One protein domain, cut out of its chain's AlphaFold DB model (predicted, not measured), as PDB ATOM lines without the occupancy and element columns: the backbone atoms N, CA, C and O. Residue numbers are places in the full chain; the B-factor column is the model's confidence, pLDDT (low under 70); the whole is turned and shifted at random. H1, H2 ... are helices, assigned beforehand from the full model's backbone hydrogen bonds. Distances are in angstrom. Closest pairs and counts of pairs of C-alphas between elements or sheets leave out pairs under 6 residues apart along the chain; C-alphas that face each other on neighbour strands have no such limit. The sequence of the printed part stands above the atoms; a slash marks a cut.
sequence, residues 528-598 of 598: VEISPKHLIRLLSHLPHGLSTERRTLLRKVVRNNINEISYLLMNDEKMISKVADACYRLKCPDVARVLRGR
ATOM      1  N   VAL A 528     323.520 227.814 476.719       48.12
ATOM      2  CA  VAL A 528     323.096 226.778 475.766       48.12
ATOM      3  C   VAL A 528     324.302 226.391 474.909       48.12
ATOM      4  O   VAL A 528     324.833 227.232 474.180       48.12
ATOM      5  N   GLU A 529     324.738 225.133 474.989       50.66
ATOM      6  CA  GLU A 529     325.756 224.571 474.094       50.66
ATOM      7  C   GLU A 529     325.102 224.159 472.766       50.66
ATOM      8  O   GLU A 529     324.410 223.147 472.670       50.66
ATOM      9  N   ILE A 530     325.293 224.968 471.722       62.41
ATOM     10  CA  ILE A 530     324.902 224.631 470.347       62.41
ATOM     11  C   ILE A 530     326.155 224.169 469.611       62.41
ATOM     12  O   ILE A 530     327.141 224.897 469.569       62.41
ATOM     13  N   SER A 531     326.107 222.993 468.977       69.69
ATOM     14  CA  SER A 531     327.221 222.519 468.149       69.69
ATOM     15  C   SER A 531     327.573 223.552 467.058       69.69
ATOM     16  O   SER A 531     326.679 223.964 466.307       69.69
ATOM     17  N   PRO A 532     328.858 223.912 466.884       74.56
ATOM     18  CA  PRO A 532     329.296 224.922 465.918       74.56
ATOM     19  C   PRO A 532     328.832 224.673 464.476       74.56
ATOM     20  O   PRO A 532     328.548 225.620 463.751       74.56
ATOM     21  N   LYS A 533     328.679 223.405 464.059       73.56
ATOM     22  CA  LYS A 533     328.158 223.049 462.724       73.56
ATOM     23  C   LYS A 533     326.696 223.463 462.536       73.56
ATOM     24  O   LYS A 533     326.338 224.002 461.492       73.56
ATOM     25  N   HIS A 534     325.861 223.238 463.550       74.25
ATOM     26  CA  HIS A 534     324.462 223.667 463.524       74.25
ATOM     27  C   HIS A 534     324.358 225.188 463.585       74.25
ATOM     28  O   HIS A 534     323.544 225.772 462.879       74.25
ATOM     29  N   LEU A 535     325.232 225.831 464.363       77.81
ATOM     30  CA  LEU A 535     325.304 227.285 464.439       77.81
ATOM     31  C   LEU A 535     325.696 227.909 463.090       77.81
ATOM     32  O   LEU A 535     325.062 228.868 462.667       77.81
ATOM     33  N   ILE A 536     326.667 227.333 462.373       81.00
ATOM     34  CA  ILE A 536     327.044 227.751 461.012       81.00
ATOM     35  C   ILE A 536     325.853 227.660 460.053       81.00
ATOM     36  O   ILE A 536     325.580 228.618 459.331       81.00
ATOM     37  N   ARG A 537     325.124 226.537 460.068       74.62
ATOM     38  CA  ARG A 537     323.947 226.340 459.208       74.62
ATOM     39  C   ARG A 537     322.828 227.324 459.554       74.62
ATOM     40  O   ARG A 537     322.245 227.946 458.676       74.62
ATOM     41  N   LEU A 538     322.573 227.542 460.841       74.88
ATOM     42  CA  LEU A 538     321.567 228.498 461.297       74.88
ATOM     43  C   LEU A 538     321.936 229.941 460.907       74.88
ATOM     44  O   LEU A 538     321.072 230.711 460.493       74.88
ATOM     45  N   LEU A 539     323.225 230.296 460.956       77.31
ATOM     46  CA  LEU A 539     323.724 231.587 460.480       77.31
ATOM     47  C   LEU A 539     323.633 231.727 458.955       77.31
ATOM     48  O   LEU A 539     323.304 232.808 458.476       77.31
ATOM     49  N   SER A 540     323.879 230.671 458.175       72.62
ATOM     50  CA  SER A 540     323.809 230.754 456.709       72.62
ATOM     51  C   SER A 540     322.389 230.933 456.167       72.62
ATOM     52  O   SER A 540     322.237 231.385 455.032       72.62
ATOM     53  N   HIS A 541     321.371 230.611 456.970       70.88
ATOM     54  CA  HIS A 541     319.948 230.721 456.628       70.88
ATOM     55  C   HIS A 541     319.202 231.761 457.475       70.88
ATOM     56  O   HIS A 541     317.978 231.748 457.554       70.88
ATOM     57  N   LEU A 542     319.935 232.673 458.118       75.69
ATOM     58  CA  LEU A 542     319.363 233.616 459.070       75.69
ATOM     59  C   LEU A 542     318.353 234.578 458.393       75.69
ATOM     60  O   LEU A 542     318.760 235.363 457.523       75.69
ATOM     61  N   PRO A 543     317.064 234.586 458.791       73.56
ATOM     62  CA  PRO A 543     316.060 235.460 458.188       73.56
ATOM     63  C   PRO A 543     316.323 236.939 458.509       73.56
ATOM     64  O   PRO A 543     316.902 237.292 459.541       73.56
ATOM     65  N   HIS A 544     315.880 237.835 457.622       68.19
ATOM     66  CA  HIS A 544     316.097 239.284 457.752       68.19
ATOM     67  C   HIS A 544     315.328 239.928 458.927       68.19
ATOM     68  O   HIS A 544     315.715 241.001 459.389       68.19
ATOM     69  N   GLY A 545     314.285 239.265 459.435       74.00
ATOM     70  CA  GLY A 545     313.324 239.796 460.407       74.00
ATOM     71  C   GLY A 545     313.567 239.464 461.884       74.00
ATOM     72  O   GLY A 545     312.655 239.609 462.680       74.00
ATOM     73  N   LEU A 546     314.762 239.031 462.305       66.25
ATOM     74  CA  LEU A 546     314.966 238.610 463.703       66.25
ATOM     75  C   LEU A 546     314.636 239.706 464.732       66.25
ATOM     76  O   LEU A 546     315.162 240.824 464.640       66.25
ATOM     77  N   SER A 547     313.889 239.347 465.779       73.12
ATOM     78  CA  SER A 547     313.646 240.210 466.941       73.12
ATOM     79  C   SER A 547     314.953 240.622 467.640       73.12
ATOM     80  O   SER A 547     315.982 239.936 467.574       73.12
ATOM     81  N   THR A 548     314.946 241.773 468.313       67.88
ATOM     82  CA  THR A 548     316.106 242.317 469.042       67.88
ATOM     83  C   THR A 548     316.637 241.350 470.099       67.88
ATOM     84  O   THR A 548     317.856 241.210 470.235       67.88
ATOM     85  N   GLU A 549     315.759 240.632 470.796       63.06
ATOM     86  CA  GLU A 549     316.133 239.635 471.805       63.06
ATOM     87  C   GLU A 549     316.833 238.423 471.186       63.06
ATOM     88  O   GLU A 549     317.949 238.091 471.601       63.06
ATOM     89  N   ARG A 550     316.271 237.841 470.112       60.56
ATOM     90  CA  ARG A 550     316.908 236.735 469.376       60.56
ATOM     91  C   ARG A 550     318.270 237.140 468.827       60.56
ATOM     92  O   ARG A 550     319.230 236.385 468.975       60.56
ATOM     93  N   ARG A 551     318.405 238.355 468.274       76.50
ATOM     94  CA  ARG A 551     319.717 238.875 467.848       76.50
ATOM     95  C   ARG A 551     320.697 238.938 469.012       76.50
ATOM     96  O   ARG A 551     321.876 238.691 468.814       76.50
ATOM     97  N   THR A 552     320.256 239.301 470.210       74.12
ATOM     98  CA  THR A 552     321.146 239.450 471.373       74.12
ATOM     99  C   THR A 552     321.621 238.092 471.895       74.12
ATOM    100  O   THR A 552     322.803 237.937 472.207       74.12
ATOM    101  N   LEU A 553     320.740 237.088 471.903       72.56
ATOM    102  CA  LEU A 553     321.064 235.721 472.317       72.56
ATOM    103  C   LEU A 553     321.985 235.029 471.298       72.56
ATOM    104  O   LEU A 553     323.049 234.535 471.672       72.56
ATOM    105  N   LEU A 554     321.660 235.119 470.000       77.31
ATOM    106  CA  LEU A 554     322.524 234.644 468.911       77.31
ATOM    107  C   LEU A 554     323.899 235.310 468.942       77.31
ATOM    108  O   LEU A 554     324.904 234.620 468.822       77.31
ATOM    109  N   ARG A 555     323.981 236.625 469.184       85.44
ATOM    110  CA  ARG A 555     325.274 237.311 469.337       85.44
ATOM    111  C   ARG A 555     326.137 236.708 470.442       85.44
ATOM    112  O   ARG A 555     327.338 236.549 470.237       85.44
ATOM    113  N   LYS A 556     325.549 236.380 471.599       82.12
ATOM    114  CA  LYS A 556     326.274 235.780 472.732       82.12
ATOM    115  C   LYS A 556     326.784 234.380 472.372       82.12
ATOM    116  O   LYS A 556     327.963 234.102 472.565       82.12
ATOM    117  N   VAL A 557     325.932 233.544 471.773       77.94
ATOM    118  CA  VAL A 557     326.295 232.182 471.343       77.94
ATOM    119  C   VAL A 557     327.381 232.206 470.264       77.94
ATOM    120  O   VAL A 557     328.368 231.484 470.367       77.94
ATOM    121  N   VAL A 558     327.250 233.075 469.260       85.94
ATOM    122  CA  VAL A 558     328.238 233.226 468.181       85.94
ATOM    123  C   VAL A 558     329.589 233.691 468.716       85.94
ATOM    124  O   VAL A 558     330.615 233.142 468.324       85.94
ATOM    125  N   ARG A 559     329.610 234.656 469.645       88.50
ATOM    126  CA  ARG A 559     330.858 235.104 470.281       88.50
ATOM    127  C   ARG A 559     331.536 233.993 471.073       88.50
ATOM    128  O   ARG A 559     332.750 233.850 470.971       88.50
ATOM    129  N   ASN A 560     330.766 233.189 471.802       86.81
ATOM    130  CA  ASN A 560     331.311 232.089 472.595       86.81
ATOM    131  C   ASN A 560     331.900 230.959 471.729       86.81
ATOM    132  O   ASN A 560     332.802 230.269 472.184       86.81
ATOM    133  N   ASN A 561     331.436 230.796 470.484       86.25
ATOM    134  CA  ASN A 561     331.848 229.708 469.586       86.25
ATOM    135  C   ASN A 561     332.754 230.167 468.424       86.25
ATOM    136  O   ASN A 561     333.011 229.399 467.498       86.25
ATOM    137  N   ILE A 562     333.248 231.412 468.429       92.12
ATOM    138  CA  ILE A 562     333.912 232.010 467.255       92.12
ATOM    139  C   ILE A 562     335.132 231.224 466.762       92.12
ATOM    140  O   ILE A 562     335.333 231.097 465.555       92.12
ATOM    141  N   ASN A 563     335.935 230.677 467.676       88.19
ATOM    142  CA  ASN A 563     337.149 229.944 467.320       88.19
ATOM    143  C   ASN A 563     336.818 228.642 466.581       88.19
ATOM    144  O   ASN A 563     337.442 228.333 465.569       88.19
ATOM    145  N   GLU A 564     335.797 227.923 467.045       87.25
ATOM    146  CA  GLU A 564     335.349 226.663 466.450       87.25
ATOM    147  C   GLU A 564     334.624 226.894 465.123       87.25
ATOM    148  O   GLU A 564     334.871 226.174 464.155       87.25
ATOM    149  N   ILE A 565     333.793 227.941 465.042       87.31
ATOM    150  CA  ILE A 565     333.169 228.375 463.784       87.31
ATOM    151  C   ILE A 565     334.251 228.708 462.754       87.31
ATOM    152  O   ILE A 565     334.196 228.229 461.624       87.31
ATOM    153  N   SER A 566     335.254 229.495 463.151       87.50
ATOM    154  CA  SER A 566     336.345 229.899 462.260       87.50
ATOM    155  C   SER A 566     337.146 228.693 461.777       87.50
ATOM    156  O   SER A 566     337.474 228.624 460.599       87.50
ATOM    157  N   TYR A 567     337.434 227.732 462.660       89.75
ATOM    158  CA  TYR A 567     338.143 226.501 462.307       89.75
ATOM    159  C   TYR A 567     337.364 225.648 461.296       89.75
ATOM    160  O   TYR A 567     337.930 225.178 460.312       89.75
ATOM    161  N   LEU A 568     336.053 225.485 461.496       87.31
ATOM    162  CA  LEU A 568     335.200 224.703 460.596       87.31
ATOM    163  C   LEU A 568     335.020 225.342 459.214       87.31
ATOM    164  O   LEU A 568     334.739 224.625 458.256       87.31
ATOM    165  N   LEU A 569     335.168 226.663 459.114       89.19
ATOM    166  CA  LEU A 569     334.969 227.417 457.879       89.19
ATOM    167  C   LEU A 569     336.253 227.647 457.067       89.19
ATOM    168  O   LEU A 569     336.137 228.132 455.948       89.19
ATOM    169  N   MET A 570     337.445 227.277 457.567       88.56
ATOM    170  CA  MET A 570     338.746 227.635 456.956       88.56
ATOM    171  C   MET A 570     338.904 227.271 455.469       88.56
ATOM    172  O   MET A 570     339.760 227.843 454.807       88.56
ATOM    173  N   ASN A 571     338.099 226.345 454.939       87.81
ATOM    174  CA  ASN A 571     338.203 225.869 453.557       87.81
ATOM    175  C   ASN A 571     337.001 226.250 452.666       87.81
ATOM    176  O   ASN A 571     336.927 225.776 451.535       87.81
ATOM    177  N   ASP A 572     336.045 227.057 453.148       91.19
ATOM    178  CA  ASP A 572     334.828 227.408 452.396       91.19
ATOM    179  C   ASP A 572     334.574 228.925 452.385       91.19
ATOM    180  O   ASP A 572     333.781 229.458 453.166       91.19
ATOM    181  N   GLU A 573     335.227 229.634 451.456       88.81
ATOM    182  CA  GLU A 573     335.101 231.092 451.281       88.81
ATOM    183  C   GLU A 573     333.650 231.558 451.076       88.81
ATOM    184  O   GLU A 573     333.245 232.621 451.563       88.81
ATOM    185  N   LYS A 574     332.828 230.760 450.380       88.06
ATOM    186  CA  LYS A 574     331.416 231.098 450.148       88.06
ATOM    187  C   LYS A 574     330.636 231.055 451.453       88.06
ATOM    188  O   LYS A 574     329.796 231.925 451.699       88.06
ATOM    189  N   MET A 575     330.898 230.053 452.286       85.81
ATOM    190  CA  MET A 575     330.241 229.930 453.577       85.81
ATOM    191  C   MET A 575     330.769 230.956 454.585       85.81
ATOM    192  O   MET A 575     329.960 231.542 455.302       85.81
ATOM    193  N   ILE A 576     332.068 231.285 454.555       90.75
ATOM    194  CA  ILE A 576     332.651 232.413 455.302       90.75
ATOM    195  C   ILE A 576     331.902 233.711 454.988       90.75
ATOM    196  O   ILE A 576     331.454 234.397 455.906       90.75
ATOM    197  N   SER A 577     331.712 234.032 453.704       88.56
ATOM    198  CA  SER A 577     331.014 235.251 453.280       88.56
ATOM    199  C   SER A 577     329.572 235.301 453.802       88.56
ATOM    200  O   SER A 577     329.176 236.289 454.425       88.56
ATOM    201  N   LYS A 578     328.813 234.204 453.659       86.81
ATOM    202  CA  LYS A 578     327.431 234.108 454.163       86.81
ATOM    203  C   LYS A 578     327.343 234.253 455.683       86.81
ATOM    204  O   LYS A 578     326.494 234.988 456.185       86.81
ATOM    205  N   VAL A 579     328.216 233.567 456.423       87.81
ATOM    206  CA  VAL A 579     328.228 233.614 457.892       87.81
ATOM    207  C   VAL A 579     328.686 234.990 458.385       87.81
ATOM    208  O   VAL A 579     328.117 235.516 459.343       87.81
ATOM    209  N   ALA A 580     329.650 235.622 457.714       89.44
ATOM    210  CA  ALA A 580     330.070 236.987 458.017       89.44
ATOM    211  C   ALA A 580     328.934 237.997 457.791       89.44
ATOM    212  O   ALA A 580     328.703 238.854 458.645       89.44
ATOM    213  N   ASP A 581     328.178 237.871 456.699       88.88
ATOM    214  CA  ASP A 581     327.010 238.715 456.427       88.88
ATOM    215  C   ASP A 581     325.913 238.530 457.479       88.88
ATOM    216  O   ASP A 581     325.338 239.509 457.963       88.88
ATOM    217  N   ALA A 582     325.662 237.291 457.907       85.19
ATOM    218  CA  ALA A 582     324.761 237.011 459.019       85.19
ATOM    219  C   ALA A 582     325.255 237.650 460.331       85.19
ATOM    220  O   ALA A 582     324.471 238.269 461.051       85.19
ATOM    221  N   CYS A 583     326.562 237.599 460.613       89.25
ATOM    222  CA  CYS A 583     327.162 238.265 461.774       89.25
ATOM    223  C   CYS A 583     327.022 239.797 461.710       89.25
ATOM    224  O   CYS A 583     326.758 240.429 462.738       89.25
ATOM    225  N   TYR A 584     327.117 240.404 460.522       89.44
ATOM    226  CA  TYR A 584     326.825 241.828 460.327       89.44
ATOM    227  C   TYR A 584     325.360 242.161 460.629       89.44
ATOM    228  O   TYR A 584     325.094 243.111 461.370       89.44
ATOM    229  N   ARG A 585     324.406 241.354 460.145       83.56
ATOM    230  CA  ARG A 585     322.967 241.523 460.446       83.56
ATOM    231  C   ARG A 585     322.667 241.375 461.935       83.56
ATOM    232  O   ARG A 585     321.831 242.094 462.487       83.56
ATOM    233  N   LEU A 586     323.401 240.489 462.605       84.31
ATOM    234  CA  LEU A 586     323.354 240.321 464.052       84.31
ATOM    235  C   LEU A 586     323.995 241.488 464.818       84.31
ATOM    236  O   LEU A 586     323.851 241.520 466.030       84.31
ATOM    237  N   LYS A 587     324.637 242.470 464.167       89.94
ATOM    238  CA  LYS A 587     325.425 243.544 464.805       89.94
ATOM    239  C   LYS A 587     326.625 243.014 465.617       89.94
ATOM    240  O   LYS A 587     326.926 243.543 466.686       89.94
ATOM    241  N   CYS A 588     327.315 241.998 465.090       88.12
ATOM    242  CA  CYS A 588     328.625 241.505 465.548       88.12
ATOM    243  C   CYS A 588     329.721 241.761 464.487       88.12
ATOM    244  O   CYS A 588     330.220 240.822 463.858       88.12
ATOM    245  N   PRO A 589     330.094 243.031 464.232       87.56
ATOM    246  CA  PRO A 589     331.078 243.380 463.201       87.56
ATOM    247  C   PRO A 589     332.515 242.974 463.567       87.56
ATOM    248  O   PRO A 589     333.390 242.952 462.709       87.56
ATOM    249  N   ASP A 590     332.777 242.716 464.845       86.25
ATOM    250  CA  ASP A 590     333.991 242.097 465.380       86.25
ATOM    251  C   ASP A 590     334.140 240.659 464.867       86.25
ATOM    252  O   ASP A 590     335.144 240.330 464.241       86.25
ATOM    253  N   VAL A 591     333.098 239.840 465.032       86.38
ATOM    254  CA  VAL A 591     333.076 238.447 464.562       86.38
ATOM    255  C   VAL A 591     333.182 238.379 463.038       86.38
ATOM    256  O   VAL A 591     333.976 237.612 462.500       86.38
ATOM    257  N   ALA A 592     332.422 239.220 462.333       87.94
ATOM    258  CA  ALA A 592     332.440 239.250 460.874       87.94
ATOM    259  C   ALA A 592     333.822 239.631 460.309       87.94
ATOM    260  O   ALA A 592     334.237 239.089 459.286       87.94
ATOM    261  N   ARG A 593     334.555 240.525 460.987       89.50
ATOM    262  CA  ARG A 593     335.933 240.882 460.618       89.50
ATOM    263  C   ARG A 593     336.912 239.737 460.843       89.50
ATOM    264  O   ARG A 593     337.760 239.523 459.988       89.50
ATOM    265  N   VAL A 594     336.779 238.991 461.942       88.31
ATOM    266  CA  VAL A 594     337.607 237.797 462.193       88.31
ATOM    267  C   VAL A 594     337.381 236.741 461.113       88.31
ATOM    268  O   VAL A 594     338.344 236.150 460.640       88.31
ATOM    269  N   LEU A 595     336.128 236.541 460.694       86.69
ATOM    270  CA  LEU A 595     335.790 235.580 459.647       86.69
ATOM    271  C   LEU A 595     336.284 236.010 458.259       86.69
ATOM    272  O   LEU A 595     336.706 235.150 457.508       86.69
ATOM    273  N   ARG A 596     336.249 237.307 457.916       87.56
ATOM    274  CA  ARG A 596     336.712 237.819 456.607       87.56
ATOM    275  C   ARG A 596     338.219 238.087 456.515       87.56
ATOM    276  O   ARG A 596     338.722 238.278 455.416       87.56
ATOM    277  N   GLY A 597     338.903 238.239 457.649       81.69
ATOM    278  CA  GLY A 597     340.343 238.517 457.702       81.69
ATOM    279  C   GLY A 597     341.221 237.264 457.680       81.69
ATOM    280  O   GLY A 597     342.443 237.392 457.642       81.69
ATOM    281  N   ARG A 598     340.603 236.085 457.751       60.47
ATOM    282  CA  ARG A 598     341.209 234.777 457.502       60.47
ATOM    283  C   ARG A 598     340.776 234.301 456.130       60.47
ATOM    284  O   ARG A 598     341.599 233.594 455.518       60.47
TER     285      ARG A 598
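What this domain is: This is residues 528 to 598 of the 598 residues of an uncharacterized protein of Tremella mesenterica (UniProt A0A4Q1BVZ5). Helices H4 and H5 lie side by side as a hairpin, H1 crosses H4, H3 packs crosswise on H1, and H2 runs over the side opposite H4. The printed part has 71 residues with five named helices, H1 to H5 in order, and no named strand: all helix. It is compact and rounded, with a radius of gyration of the C-alphas of 10.8 A and spans of 31 by 23 by 20 A.

Where its parts are: H1, residues 532 to 540, begins at C-alpha (329.296, 224.922, 465.918). H2 is residues 548 to 560, 18.7 A; H3 562 to 569; H4 573 to 585, 18.4 A; H5 589 to 596, ending at (336.712, 237.819, 456.607).

How they stand to each other: H1 touches H3, about perpendicular at 78 degrees; closest C-alphas Pro 532 and Ile 565, 5.6 A. H1 touches H4 at 73 degrees, only just about perpendicular; closest C-alphas Ser 540 and Val 579, 5.4 A. H2 touches no helix. H4 and H5, a hairpin, touch at a shallow tilt of 5 degrees, opposite ways; closest C-alphas Ala 580 and Ala 592, 4.3 A. H1 and H5 are apart. In each helix every O i to N i+4 pair is within hydrogen-bond range.

The domain as a whole: The printed part has no cut and no long link; pLDDT is under 70 at 528 to 531, 544, 546, 548 to 550 and 598.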